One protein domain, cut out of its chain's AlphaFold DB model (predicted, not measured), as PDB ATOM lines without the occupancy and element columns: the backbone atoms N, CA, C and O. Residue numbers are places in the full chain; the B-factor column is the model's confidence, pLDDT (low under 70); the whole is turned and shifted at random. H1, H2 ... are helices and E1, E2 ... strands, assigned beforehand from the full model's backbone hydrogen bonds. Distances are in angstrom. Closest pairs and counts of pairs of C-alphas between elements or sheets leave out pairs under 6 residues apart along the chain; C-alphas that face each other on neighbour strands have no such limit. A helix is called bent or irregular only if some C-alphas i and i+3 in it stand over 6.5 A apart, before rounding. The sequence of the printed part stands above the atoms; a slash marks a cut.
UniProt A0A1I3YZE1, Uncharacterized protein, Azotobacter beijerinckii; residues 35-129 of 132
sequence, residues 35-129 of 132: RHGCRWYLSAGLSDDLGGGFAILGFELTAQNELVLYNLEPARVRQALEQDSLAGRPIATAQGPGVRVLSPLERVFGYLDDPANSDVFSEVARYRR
ATOM      1  N   ARG A  35     -32.656   3.082   3.858       87.62
ATOM      2  CA  ARG A  35     -33.843   3.199   4.713       87.62
ATOM      3  C   ARG A  35     -33.618   4.248   5.785       87.62
ATOM      4  O   ARG A  35     -32.616   4.193   6.490       87.62
ATOM      5  N   HIS A  36     -34.602   5.116   5.963       83.50
ATOM      6  CA  HIS A  36     -34.614   6.158   6.977       83.50
ATOM      7  C   HIS A  36     -36.019   6.215   7.596       83.50
ATOM      8  O   HIS A  36     -37.003   6.583   6.956       83.50
ATOM      9  N   GLY A  37     -36.144   5.721   8.831       78.94
ATOM     10  CA  GLY A  37     -37.441   5.576   9.500       78.94
ATOM     11  C   GLY A  37     -38.418   4.664   8.737       78.94
ATOM     12  O   GLY A  37     -38.160   3.466   8.536       78.94
ATOM     13  N   CYS A  38     -39.569   5.221   8.352       78.25
ATOM     14  CA  CYS A  38     -40.606   4.535   7.573       78.25
ATOM     15  C   CYS A  38     -40.399   4.622   6.054       78.25
ATOM     16  O   CYS A  38     -40.985   3.818   5.328       78.25
ATOM     17  N   ARG A  39     -39.556   5.542   5.574       86.81
ATOM     18  CA  ARG A  39     -39.366   5.800   4.149       86.81
ATOM     19  C   ARG A  39     -38.052   5.209   3.652       86.81
ATOM     20  O   ARG A  39     -37.057   5.098   4.371       86.81
ATOM     21  N   TRP A  40     -38.066   4.796   2.397       90.75
ATOM     22  CA  TRP A  40     -36.883   4.370   1.676       90.75
ATOM     23  C   TRP A  40     -36.536   5.411   0.622       90.75
ATOM     24  O   TRP A  40     -37.420   6.004   0.004       90.75
ATOM     25  N   TYR A  41     -35.246   5.613   0.403       90.88
ATOM     26  CA  TYR A  41     -34.725   6.541  -0.585       90.88
ATOM     27  C   TYR A  41     -33.907   5.779  -1.611       90.88
ATOM     28  O   TYR A  41     -33.012   5.009  -1.262       90.88
ATOM     29  N   LEU A  42     -34.219   6.003  -2.881       89.19
ATOM     30  CA  LEU A  42     -33.465   5.505  -4.017       89.19
ATOM     31  C   LEU A  42     -32.593   6.633  -4.553       89.19
ATOM     32  O   LEU A  42     -33.091   7.733  -4.776       89.19
ATOM     33  N   SER A  43     -31.314   6.354  -4.796       88.00
ATOM     34  CA  SER A  43     -30.412   7.290  -5.461       88.00
ATOM     35  C   SER A  43     -29.741   6.665  -6.670       88.00
ATOM     36  O   SER A  43     -29.210   5.559  -6.590       88.00
ATOM     37  N   ALA A  44     -29.777   7.369  -7.797       86.62
ATOM     38  CA  ALA A  44     -29.229   6.907  -9.067       86.62
ATOM     39  C   ALA A  44     -28.429   8.029  -9.727       86.62
ATOM     40  O   ALA A  44     -28.814   9.195  -9.642       86.62
ATOM     41  N   GLY A  45     -27.325   7.678 -10.383       84.44
ATOM     42  CA  GLY A  45     -26.552   8.637 -11.167       84.44
ATOM     43  C   GLY A  45     -27.377   9.180 -12.336       84.44
ATOM     44  O   GLY A  45     -28.066   8.420 -13.013       84.44
ATOM     45  N   LEU A  46     -27.305  10.487 -12.572       80.94
ATOM     46  CA  LEU A  46     -27.924  11.157 -13.712       80.94
ATOM     47  C   LEU A  46     -26.868  11.516 -14.756       80.94
ATOM     48  O   LEU A  46     -25.783  11.988 -14.412       80.94
ATOM     49  N   SER A  47     -27.224  11.360 -16.032       78.31
ATOM     50  CA  SER A  47     -26.460  11.913 -17.155       78.31
ATOM     51  C   SER A  47     -26.413  13.444 -17.080       78.31
ATOM     52  O   SER A  47     -27.330  14.071 -16.543       78.31
ATOM     53  N   ASP A  48     -25.383  14.062 -17.661       76.25
ATOM     54  CA  ASP A  48     -25.206  15.523 -17.629       76.25
ATOM     55  C   ASP A  48     -26.398  16.300 -18.213       76.25
ATOM     56  O   ASP A  48     -26.769  17.346 -17.684       76.25
ATOM     57  N   ASP A  49     -27.063  15.752 -19.233       72.06
ATOM     58  CA  ASP A  49     -28.245  16.355 -19.875       72.06
ATOM     59  C   ASP A  49     -29.452  16.494 -18.918       72.06
ATOM     60  O   ASP A  49     -30.242  17.438 -18.984       72.06
ATOM     61  N   LEU A  50     -29.540  15.591 -17.935       70.81
ATOM     62  CA  LEU A  50     -30.547  15.606 -16.866       70.81
ATOM     63  C   LEU A  50     -30.106  16.441 -15.655       70.81
ATOM     64  O   LEU A  50     -30.712  16.379 -14.586       70.81
ATOM     65  N   GLY A  51     -29.045  17.229 -15.816       69.50
ATOM     66  CA  GLY A  51     -28.476  18.070 -14.779       69.50
ATOM     67  C   GLY A  51     -27.270  17.457 -14.080       69.50
ATOM     68  O   GLY A  51     -26.663  18.182 -13.295       69.50
ATOM     69  N   GLY A  52     -26.904  16.197 -14.364       77.19
ATOM     70  CA  GLY A  52     -25.741  15.483 -13.820       77.19
ATOM     71  C   GLY A  52     -25.824  15.152 -12.322       77.19
ATOM     72  O   GLY A  52     -26.656  15.674 -11.578       77.19
ATOM     73  N   GLY A  53     -24.895  14.350 -11.803       83.44
ATOM     74  CA  GLY A  53     -24.840  14.005 -10.373       83.44
ATOM     75  C   GLY A  53     -25.757  12.838 -10.014       83.44
ATOM     76  O   GLY A  53     -25.700  11.814 -10.683       83.44
ATOM     77  N   PHE A  54     -26.562  12.966  -8.955       82.81
ATOM     78  CA  PHE A  54     -27.443  11.897  -8.476       82.81
ATOM     79  C   PHE A  54     -28.873  12.406  -8.275       82.81
ATOM     80  O   PHE A  54     -29.078  13.451  -7.660       82.81
ATOM     81  N   ALA A  55     -29.853  11.648  -8.763       86.88
ATOM     82  CA  ALA A  55     -31.256  11.805  -8.405       86.88
ATOM     83  C   ALA A  55     -31.530  11.166  -7.042       86.88
ATOM     84  O   ALA A  55     -30.854  10.205  -6.661       86.88
ATOM     85  N   ILE A  56     -32.549  11.666  -6.341       89.00
ATOM     86  CA  ILE A  56     -33.122  11.027  -5.155       89.00
ATOM     87  C   ILE A  56     -34.630  10.901  -5.365       89.00
ATOM     88  O   ILE A  56     -35.291  11.875  -5.718       89.00
ATOM     89  N   LEU A  57     -35.157   9.703  -5.135       89.19
ATOM     90  CA  LEU A  57     -36.584   9.392  -5.136       89.19
ATOM     91  C   LEU A  57     -36.960   8.755  -3.799       89.19
ATOM     92  O   LEU A  57     -36.146   8.056  -3.194       89.19
ATOM     93  N   GLY A  58     -38.187   8.983  -3.344       91.81
ATOM     94  CA  GLY A  58     -38.722   8.354  -2.139       91.81
ATOM     95  C   GLY A  58     -39.640   7.191  -2.494       91.81
ATOM     96  O   GLY A  58     -40.345   7.236  -3.497       91.81
ATOM     97  N   PHE A  59     -39.682   6.158  -1.666       92.00
ATOM     98  CA  PHE A  59     -40.742   5.161  -1.734       92.00
ATOM     99  C   PHE A  59     -41.087   4.607  -0.358       92.00
ATOM    100  O   PHE A  59     -40.285   4.632   0.578       92.00
ATOM    101  N   GLU A  60     -42.303   4.096  -0.241       91.44
ATOM    102  CA  GLU A  60     -42.811   3.477   0.974       91.44
ATOM    103  C   GLU A  60     -43.524   2.170   0.630       91.44
ATOM    104  O   GLU A  60     -44.157   2.051  -0.422       91.44
ATOM    105  N   LEU A  61     -43.413   1.184   1.524       87.94
ATOM    106  CA  LEU A  61     -44.261   0.001   1.503       87.94
ATOM    107  C   LEU A  61     -45.337   0.167   2.579       87.94
ATOM    108  O   LEU A  61     -45.021   0.173   3.770       87.94
ATOM    109  N   THR A  62     -46.592   0.304   2.161       87.00
ATOM    110  CA  THR A  62     -47.713   0.520   3.082       87.00
ATOM    111  C   THR A  62     -48.044  -0.751   3.865       87.00
ATOM    112  O   THR A  62     -47.670  -1.865   3.486       87.00
ATOM    113  N   ALA A  63     -48.830  -0.609   4.936       86.75
ATOM    114  CA  ALA A  63     -49.343  -1.745   5.706       86.75
ATOM    115  C   ALA A  63     -50.197  -2.716   4.861       86.75
ATOM    116  O   ALA A  63     -50.310  -3.893   5.190       86.75
ATOM    117  N   GLN A  64     -50.771  -2.238   3.753       85.62
ATOM    118  CA  GLN A  64     -51.544  -3.025   2.787       85.62
ATOM    119  C   GLN A  64     -50.659  -3.672   1.712       85.62
ATOM    120  O   GLN A  64     -51.166  -4.186   0.715       85.62
ATOM    121  N   ASN A  65     -49.339  -3.670   1.917       85.62
ATOM    122  CA  ASN A  65     -48.365  -4.270   1.018       85.62
ATOM    123  C   ASN A  65     -48.346  -3.610  -0.378       85.62
ATOM    124  O   ASN A  65     -48.042  -4.268  -1.381       85.62
ATOM    125  N   GLU A  66     -48.678  -2.315  -0.431       88.81
ATOM    126  CA  GLU A  66     -48.614  -1.479  -1.630       88.81
ATOM    127  C   GLU A  66     -47.282  -0.726  -1.667       88.81
ATOM    128  O   GLU A  66     -46.829  -0.206  -0.650       88.81
ATOM    129  N   LEU A  67     -46.660  -0.660  -2.841       89.31
ATOM    130  CA  LEU A  67     -45.484   0.163  -3.098       89.31
ATOM    131  C   LEU A  67     -45.945   1.532  -3.595       89.31
ATOM    132  O   LEU A  67     -46.544   1.621  -4.667       89.31
ATOM    133  N   VAL A  68     -45.635   2.584  -2.848       91.62
ATOM    134  CA  VAL A  68     -45.911   3.970  -3.240       91.62
ATOM    135  C   VAL A  68     -44.599   4.647  -3.602       91.62
ATOM    136  O   VAL A  68     -43.654   4.619  -2.815       91.62
ATOM    137  N   LEU A  69     -44.531   5.222  -4.801       91.19
ATOM    138  CA  LEU A  69     -43.382   5.973  -5.293       91.19
ATOM    139  C   LEU A  69     -43.652   7.468  -5.177       91.19
ATOM    140  O   LEU A  69     -44.698   7.961  -5.607       91.19
ATOM    141  N   TYR A  70     -42.661   8.184  -4.665       93.06
ATOM    142  CA  TYR A  70     -42.673   9.623  -4.495       93.06
ATOM    143  C   TYR A  70     -41.540  10.257  -5.292       93.06
ATOM    144  O   TYR A  70     -40.374   9.869  -5.172       93.06
ATOM    145  N   ASN A  71     -41.886  11.282  -6.061       91.44
ATOM    146  CA  ASN A  71     -40.905  12.232  -6.555       91.44
ATOM    147  C   ASN A  71     -40.750  13.386  -5.553       91.44
ATOM    148  O   ASN A  71     -41.643  13.632  -4.739       91.44
ATOM    149  N   LEU A  72     -39.623  14.091  -5.616       91.81
ATOM    150  CA  LEU A  72     -39.404  15.307  -4.839       91.81
ATOM    151  C   LEU A  72     -39.780  16.520  -5.682       91.81
ATOM    152  O   LEU A  72     -39.252  16.702  -6.778       91.81
ATOM    153  N   GLU A  73     -40.679  17.351  -5.168       92.12
ATOM    154  CA  GLU A  73     -41.193  18.508  -5.889       92.12
ATOM    155  C   GLU A  73     -40.124  19.620  -5.955       92.12
ATOM    156  O   GLU A  73     -39.794  20.217  -4.920       92.12
ATOM    157  N   PRO A  74     -39.577  19.963  -7.141       90.44
ATOM    158  CA  PRO A  74     -38.453  20.898  -7.238       90.44
ATOM    159  C   PRO A  74     -38.778  22.287  -6.682       90.44
ATOM    160  O   PRO A  74     -37.912  22.946  -6.109       90.44
ATOM    161  N   ALA A  75     -40.034  22.729  -6.808       91.31
ATOM    162  CA  ALA A  75     -40.485  24.004  -6.257       91.31
ATOM    163  C   ALA A  75     -40.399  24.042  -4.720       91.31
ATOM    164  O   ALA A  75     -39.992  25.059  -4.161       91.31
ATOM    165  N   ARG A  76     -40.722  22.929  -4.047       93.19
ATOM    166  CA  ARG A  76     -40.638  22.797  -2.583       93.19
ATOM    167  C   ARG A  76     -39.194  22.721  -2.112       93.19
ATOM    168  O   ARG A  76     -38.811  23.431  -1.189       93.19
ATOM    169  N   VAL A  77     -38.360  21.953  -2.815       93.06
ATOM    170  CA  VAL A  77     -36.918  21.908  -2.529       93.06
ATOM    171  C   VAL A  77     -36.283  23.290  -2.718       93.06
ATOM    172  O   VAL A  77     -35.453  23.694  -1.910       93.06
ATOM    173  N   ARG A  78     -36.695  24.059  -3.737       92.94
ATOM    174  CA  ARG A  78     -36.224  25.441  -3.931       92.94
ATOM    175  C   ARG A  78     -36.614  26.344  -2.763       92.94
ATOM    176  O   ARG A  78     -35.768  27.093  -2.297       92.94
ATOM    177  N   GLN A  79     -37.846  26.244  -2.268       93.19
ATOM    178  CA  GLN A  79     -38.275  26.990  -1.085       93.19
ATOM    179  C   GLN A  79     -37.414  26.644   0.142       93.19
ATOM    180  O   GLN A  79     -37.030  27.532   0.897       93.19
ATOM    181  N   ALA A  80     -37.037  25.373   0.312       93.81
ATOM    182  CA  ALA A  80     -36.117  24.964   1.372       93.81
ATOM    183  C   ALA A  80     -34.704  25.558   1.212       93.81
ATOM    184  O   ALA A  80     -34.024  25.766   2.214       93.81
ATOM    185  N   LEU A  81     -34.270  25.856  -0.022       94.06
ATOM    186  CA  LEU A  81     -33.042  26.622  -0.265       94.06
ATOM    187  C   LEU A  81     -33.193  28.089   0.140       94.06
ATOM    188  O   LEU A  81     -32.297  28.651   0.757       94.06
ATOM    189  N   GLU A  82     -34.324  28.707  -0.205       93.38
ATOM    190  CA  GLU A  82     -34.630  30.110   0.120       93.38
ATOM    191  C   GLU A  82     -34.758  30.348   1.634       93.38
ATOM    192  O   GLU A  82     -34.569  31.467   2.100       93.38
ATOM    193  N   GLN A  83     -35.076  29.299   2.394       93.38
ATOM    194  CA  GLN A  83     -35.205  29.311   3.852       93.38
ATOM    195  C   GLN A  83     -33.931  28.858   4.587       93.38
ATOM    196  O   GLN A  83     -33.979  28.659   5.798       93.38
ATOM    197  N   ASP A  84     -32.819  28.635   3.875       92.31
ATOM    198  CA  ASP A  84     -31.548  28.118   4.414       92.31
ATOM    199  C   ASP A  84     -31.631  26.729   5.094       92.31
ATOM    200  O   ASP A  84     -30.657  26.246   5.678       92.31
ATOM    201  N   SER A  85     -32.761  26.024   4.971       93.00
ATOM    202  CA  SER A  85     -32.930  24.642   5.450       93.00
ATOM    203  C   SER A  85     -32.055  23.663   4.660       93.00
ATOM    204  O   SER A  85     -31.538  22.679   5.198       93.00
ATOM    205  N   LEU A  86     -31.856  23.941   3.371       95.00
ATOM    206  CA  LEU A  86     -30.959  23.212   2.484       95.00
ATOM    207  C   LEU A  86     -30.038  24.195   1.744       95.00
ATOM    208  O   LEU A  86     -30.416  25.316   1.438       95.00
ATOM    209  N   ALA A  87     -28.826  23.761   1.407       94.88
ATOM    210  CA  ALA A  87     -27.907  24.488   0.539       94.88
ATOM    211  C   ALA A  87     -27.946  23.891  -0.869       94.88
ATOM    212  O   ALA A  87     -28.023  22.671  -1.038       94.88
ATOM    213  N   GLY A  88     -27.865  24.733  -1.895       92.88
ATOM    214  CA  GLY A  88     -28.004  24.284  -3.273       92.88
ATOM    215  C   GLY A  88     -28.146  25.428  -4.263       92.88
ATOM    216  O   GLY A  88     -27.891  26.585  -3.943       92.88
ATOM    217  N   ARG A  89     -28.543  25.090  -5.488       92.81
ATOM    218  CA  ARG A  89     -28.841  26.065  -6.540       92.81
ATOM    219  C   ARG A  89     -29.909  25.546  -7.503       92.81
ATOM    220  O   ARG A  89     -29.915  24.346  -7.792       92.81
ATOM    221  N   PRO A  90     -30.778  26.417  -8.038       90.88
ATOM    222  CA  PRO A  90     -31.641  26.043  -9.148       90.88
ATOM    223  C   PRO A  90     -30.791  25.722 -10.382       90.88
ATOM    224  O   PRO A  90     -29.725  26.306 -10.593       90.88
ATOM    225  N   ILE A  91     -31.265  24.786 -11.194       88.75
ATOM    226  CA  ILE A  91     -30.646  24.402 -12.463       88.75
ATOM    227  C   ILE A  91     -31.720  24.314 -13.546       88.75
ATOM    228  O   ILE A  91     -32.875  24.007 -13.264       88.75
ATOM    229  N   ALA A  92     -31.343  24.570 -14.794       86.31
ATOM    230  CA  ALA A  92     -32.167  24.201 -15.936       86.31
ATOM    231  C   ALA A  92     -31.789  22.781 -16.367       86.31
ATOM    232  O   ALA A  92     -30.605  22.455 -16.433       86.31
ATOM    233  N   THR A  93     -32.784  21.947 -16.648       82.50
ATOM    234  CA  THR A  93     -32.596  20.610 -17.226       82.50
ATOM    235  C   THR A  93     -33.393  20.510 -18.521       82.50
ATOM    236  O   THR A  93     -34.316  21.300 -18.736       82.50
ATOM    237  N   ALA A  94     -33.096  19.517 -19.361       80.75
ATOM    238  CA  ALA A  94     -33.882  19.260 -20.570       80.75
ATOM    239  C   ALA A  94     -35.376  18.990 -20.286       80.75
ATOM    240  O   ALA A  94     -36.216  19.201 -21.156       80.75
ATOM    241  N   GLN A  95     -35.718  18.563 -19.065       77.75
ATOM    242  CA  GLN A  95     -37.087  18.265 -18.628       77.75
ATOM    243  C   GLN A  95     -37.767  19.444 -17.907       77.75
ATOM    244  O   GLN A  95     -38.900  19.319 -17.448       77.75
ATOM    245  N   GLY A  96     -37.090  20.593 -17.803       83.19
ATOM    246  CA  GLY A  96     -37.592  21.793 -17.133       83.19
ATOM    247  C   GLY A  96     -36.745  22.236 -15.932       83.19
ATOM    248  O   GLY A  96     -35.613  21.771 -15.746       83.19
ATOM    249  N   PRO A  97     -37.252  23.182 -15.123       86.19
ATOM    250  CA  PRO A  97     -36.549  23.687 -13.945       86.19
ATOM    251  C   PRO A  97     -36.315  22.589 -12.898       86.19
ATOM    252  O   PRO A  97     -37.244  21.889 -12.504       86.19
ATOM    253  N   GLY A  98     -35.081  22.478 -12.414       87.69
ATOM    254  CA  GLY A  98     -34.674  21.547 -11.365       87.69
ATOM    255  C   GLY A  98     -33.911  22.241 -10.239       87.69
ATOM    256  O   GLY A  98     -33.632  23.441 -10.285       87.69
ATOM    257  N   VAL A  99     -33.539  21.470  -9.217       91.44
ATOM    258  CA  VAL A  99     -32.743  21.957  -8.085       91.44
ATOM    259  C   VAL A  99     -31.586  21.006  -7.823       91.44
ATOM    260  O   VAL A  99     -31.776  19.805  -7.659       91.44
ATOM    261  N   ARG A 100     -30.373  21.556  -7.747       91.25
ATOM    262  CA  ARG A 100     -29.186  20.836  -7.296       91.25
ATOM    263  C   ARG A 100     -28.958  21.128  -5.822       91.25
ATOM    264  O   ARG A 100     -28.550  22.232  -5.465       91.25
ATOM    265  N   VAL A 101     -29.172  20.120  -4.987       92.75
ATOM    266  CA  VAL A 101     -28.868  20.180  -3.555       92.75
ATOM    267  C   VAL A 101     -27.380  19.888  -3.341       92.75
ATOM    268  O   VAL A 101     -26.823  18.969  -3.939       92.75
ATOM    269  N   LEU A 102     -26.730  20.713  -2.526       93.06
ATOM    270  CA  LEU A 102     -25.309  20.639  -2.167       93.06
ATOM    271  C   LEU A 102     -25.101  20.415  -0.659       93.06
ATOM    272  O   LEU A 102     -23.964  20.303  -0.207       93.06
ATOM    273  N   SER A 103     -26.186  20.358   0.121       93.19
ATOM    274  CA  SER A 103     -26.153  19.960   1.527       93.19
ATOM    275  C   SER A 103     -25.516  18.575   1.720       93.19
ATOM    276  O   SER A 103     -25.737  17.684   0.896       93.19
ATOM    277  N   PRO A 104     -24.821  18.344   2.847       91.88
ATOM    278  CA  PRO A 104     -24.457  16.999   3.287       91.88
ATOM    279  C   PRO A 104     -25.686  16.082   3.384       91.88
ATOM    280  O   PRO A 104     -26.762  16.538   3.779       91.88
ATOM    281  N   LEU A 105     -25.524  14.789   3.074       87.31
ATOM    282  CA  LEU A 105     -26.633  13.821   3.063       87.31
ATOM    283  C   LEU A 105     -27.376  13.745   4.401       87.31
ATOM    284  O   LEU A 105     -28.596  13.650   4.403       87.31
ATOM    285  N   GLU A 106     -26.673  13.860   5.528       89.19
ATOM    286  CA  GLU A 106     -27.283  13.912   6.865       89.19
ATOM    287  C   GLU A 106     -28.319  15.041   6.998       89.19
ATOM    288  O   GLU A 106     -29.402  14.829   7.537       89.19
ATOM    289  N   ARG A 107     -28.034  16.224   6.437       93.06
ATOM    290  CA  ARG A 107     -28.953  17.368   6.447       93.06
ATOM    291  C   ARG A 107     -30.098  17.157   5.465       93.06
ATOM    292  O   ARG A 107     -31.227  17.524   5.771       93.06
ATOM    293  N   VAL A 108     -29.817  16.567   4.301       91.62
ATOM    294  CA  VAL A 108     -30.850  16.230   3.311       91.62
ATOM    295  C   VAL A 108     -31.863  15.261   3.912       91.62
ATOM    296  O   VAL A 108     -33.054  15.549   3.890       91.62
ATOM    297  N   PHE A 109     -31.403  14.153   4.494       89.25
ATOM    298  CA  PHE A 109     -32.297  13.182   5.119       89.25
ATOM    299  C   PHE A 109     -32.981  13.752   6.360       89.25
ATOM    300  O   PHE A 109     -34.177  13.559   6.504       89.25
ATOM    301  N   GLY A 110     -32.292  14.551   7.183       91.12
ATOM    302  CA  GLY A 110     -32.930  15.247   8.305       91.12
ATOM    303  C   GLY A 110     -34.096  16.150   7.879       91.12
ATOM    304  O   GLY A 110     -35.129  16.156   8.537       91.12
ATOM    305  N   TYR A 111     -33.963  16.862   6.754       92.62
ATOM    306  CA  TYR A 111     -35.051  17.658   6.178       92.62
ATOM    307  C   TYR A 111     -36.195  16.781   5.642       92.62
ATOM    308  O   TYR A 111     -37.361  17.058   5.913       92.62
ATOM    309  N   LEU A 112     -35.865  15.728   4.888       91.38
ATOM    310  CA  LEU A 112     -36.837  14.834   4.247       91.38
ATOM    311  C   LEU A 112     -37.604  13.942   5.241       91.38
ATOM    312  O   LEU A 112     -38.743  13.559   4.966       91.38
ATOM    313  N   ASP A 113     -36.987  13.617   6.376       88.88
ATOM    314  CA  ASP A 113     -37.566  12.787   7.435       88.88
ATOM    315  C   ASP A 113     -38.450  13.599   8.402       88.88
ATOM    316  O   ASP A 113     -39.201  13.008   9.182       88.88
ATOM    317  N   ASP A 114     -38.401  14.936   8.355       90.19
ATOM    318  CA  ASP A 114     -39.259  15.809   9.160       90.19
ATOM    319  C   ASP A 114     -40.697  15.831   8.595       90.19
ATOM    320  O   ASP A 114     -40.912  16.270   7.457       90.19
ATOM    321  N   PRO A 115     -41.716  15.409   9.374       87.94
ATOM    322  CA  PRO A 115     -43.116  15.441   8.950       87.94
ATOM    323  C   PRO A 115     -43.611  16.821   8.491       87.94
ATOM    324  O   PRO A 115     -44.539  16.891   7.677       87.94
ATOM    325  N   ALA A 116     -43.005  17.911   8.979       91.19
ATOM    326  CA  ALA A 116     -43.332  19.274   8.568       91.19
ATOM    327  C   ALA A 116     -43.041  19.541   7.082       91.19
ATOM    328  O   ALA A 116     -43.692  20.395   6.490       91.19
ATOM    329  N   ASN A 117     -42.123  18.780   6.479       91.88
ATOM    330  CA  ASN A 117     -41.731  18.900   5.073       91.88
ATOM    331  C   ASN A 117     -42.381  17.824   4.190       91.88
ATOM    332  O   ASN A 117     -41.933  17.573   3.074       91.88
ATOM    333  N   SER A 118     -43.422  17.142   4.680       89.06
ATOM    334  CA  SER A 118     -44.091  16.053   3.952       89.06
ATOM    335  C   SER A 118     -44.669  16.469   2.591       89.06
ATOM    336  O   SER A 118     -44.821  15.622   1.711       89.06
ATOM    337  N   ASP A 119     -44.923  17.761   2.381       91.06
ATOM    338  CA  ASP A 119     -45.415  18.343   1.130       91.06
ATOM    339  C   ASP A 119     -44.365  18.402   0.006       91.06
ATOM    340  O   ASP A 119     -44.724  18.663  -1.144       91.06
ATOM    341  N   VAL A 120     -43.086  18.128   0.298       93.25
ATOM    342  CA  VAL A 120     -42.048  17.936  -0.732       93.25
ATOM    343  C   VAL A 120     -42.270  16.653  -1.539       93.25
ATOM    344  O   VAL A 120     -41.785  16.548  -2.665       93.25
ATOM    345  N   PHE A 121     -42.990  15.674  -0.985       92.69
ATOM    346  CA  PHE A 121     -43.216  14.378  -1.616       92.69
ATOM    347  C   PHE A 121     -44.486  14.400  -2.464       92.69
ATOM    348  O   PHE A 121     -45.594  14.551  -1.953       92.69
ATOM    349  N   SER A 122     -44.325  14.175  -3.764       92.94
ATOM    350  CA  SER A 122     -45.429  14.041  -4.714       92.94
ATOM    351  C   SER A 122     -45.590  12.571  -5.099       92.94
ATOM    352  O   SER A 122     -44.658  11.973  -5.642       92.94
ATOM    353  N   GLU A 123     -46.735  11.956  -4.776       93.62
ATOM    354  CA  GLU A 123     -47.037  10.570  -5.170       93.62
ATOM    355  C   GLU A 123     -47.149  10.496  -6.697       93.62
ATOM    356  O   GLU A 123     -48.023  11.118  -7.296       93.62
ATOM    357  N   VAL A 124     -46.261   9.726  -7.330       92.50
ATOM    358  CA  VAL A 124     -46.231   9.570  -8.795       92.50
ATOM    359  C   VAL A 124     -46.783   8.231  -9.259       92.50
ATOM    360  O   VAL A 124     -47.258   8.117 -10.386       92.50
ATOM    361  N   ALA A 125     -46.721   7.207  -8.409       89.88
ATOM    362  CA  ALA A 125     -47.260   5.894  -8.723       89.88
ATOM    363  C   ALA A 125     -47.549   5.090  -7.457       89.88
ATOM    364  O   ALA A 125     -46.823   5.170  -6.466       89.88
ATOM    365  N   ARG A 126     -48.570   4.236  -7.542       91.75
ATOM    366  CA  ARG A 126     -48.914   3.251  -6.519       91.75
ATOM    367  C   ARG A 126     -49.104   1.895  -7.168       91.75
ATOM    368  O   ARG A 126     -49.952   1.727  -8.042       91.75
ATOM    369  N   TYR A 127     -48.337   0.920  -6.704       87.44
ATOM    370  CA  TYR A 127     -48.398  -0.453  -7.175       87.44
ATOM    371  C   TYR A 127     -48.902  -1.353  -6.063       87.44
ATOM    372  O   TYR A 127     -48.336  -1.410  -4.972       87.44
ATOM    373  N   ARG A 128     -49.953  -2.111  -6.357       87.00
ATOM    374  CA  ARG A 128     -50.384  -3.211  -5.504       87.00
ATOM    375  C   ARG A 128     -49.747  -4.489  -6.010       87.00
ATOM    376  O   ARG A 128     -49.732  -4.744  -7.213       87.00
ATOM    377  N   ARG A 129     -49.247  -5.312  -5.094       80.00
ATOM    378  CA  ARG A 129     -48.806  -6.657  -5.450       80.00
ATOM    379  C   ARG A 129     -50.007  -7.448  -5.975       80.00
ATOM    380  O   ARG A 129     -50.984  -7.634  -5.253       80.00
TER     381      ARG A 129
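This is residues 35 to 129 of the 132 residues of an uncharacterized protein of Azotobacter beijerinckii (UniProt A0A1I3YZE1). A strongly twisted sheet of four strands makes one part, and a smaller part at one end holds the hairpin E4 and E5 with H1 packed on it. H2 and H3 graze the large sheet. The 95 printed residues run E1 E2 E3 H1 E4 E5 H2 H3 E6, mixed helices and strands; the sheet's order is E1 - E2 - E3 - E6, antiparallel. The whole is compact, radius of gyration of the C-alphas 13.6 A, spanning 38 by 28 by 19 A.

E1 (39 to 46), E2 (53 to 61) and E3 (66 to 72) form a meander, each strand the antiparallel neighbour of the one before; N 42 and O 57 are 2.8 A apart, N 70 and O 58 2.8 A. Edge strand E6 (121 to 128) bends by 62 degrees at residue 124; its N 122 is 2.9 A from O 71 of E3. In the hairpin E4 (88 to 93) and E5 (96 to 101), N 98 and O 91 are 2.8 A apart. H1 (74 to 82) comes closest to E5 at the C-alphas of Pro 74 and Gly 98, 5.6 A. H3 (115 to 120) is irregular, C-alphas 116 and 119 being 7.8 A apart; it only just touches H1, with 3 pairs of C-alphas within 8 A, closest Arg 76 and Val 120, 5.4 A, at a steep tilt of 54 degrees, opposite ways. H2 (105 to 113) and H3 touch only at the corner, and only just, with 3 pairs of C-alphas within 8 A; the closest are those of Tyr 111 and Asn 117, 6.9 A. H2 only grazes the sheet with residues 109 to 113, H3 with 118 to 120, only just on it with 5 pairs of C-alphas within 10 A. Every O i to N i+4 pair is within hydrogen-bond range in H1 and H2; H3 has 0 of 2, and 2 of 3 O i to N i+3 pairs.

E1 begins at C-alpha 39 (-39.366, 5.800, 4.149) and measures 21.9 A; E2 measures 26.7 A, E3 and E6 19.4 A each. E6 ends at C-alpha 128 (-50.384, -3.211, -5.504).

The C-alphas of Asp 84 and Arg 129, the two farthest apart, are 40.1 A apart. The printed part has no cut and no long link. Mean pLDDT of the printed part is 88.5; residue 51 is under 70.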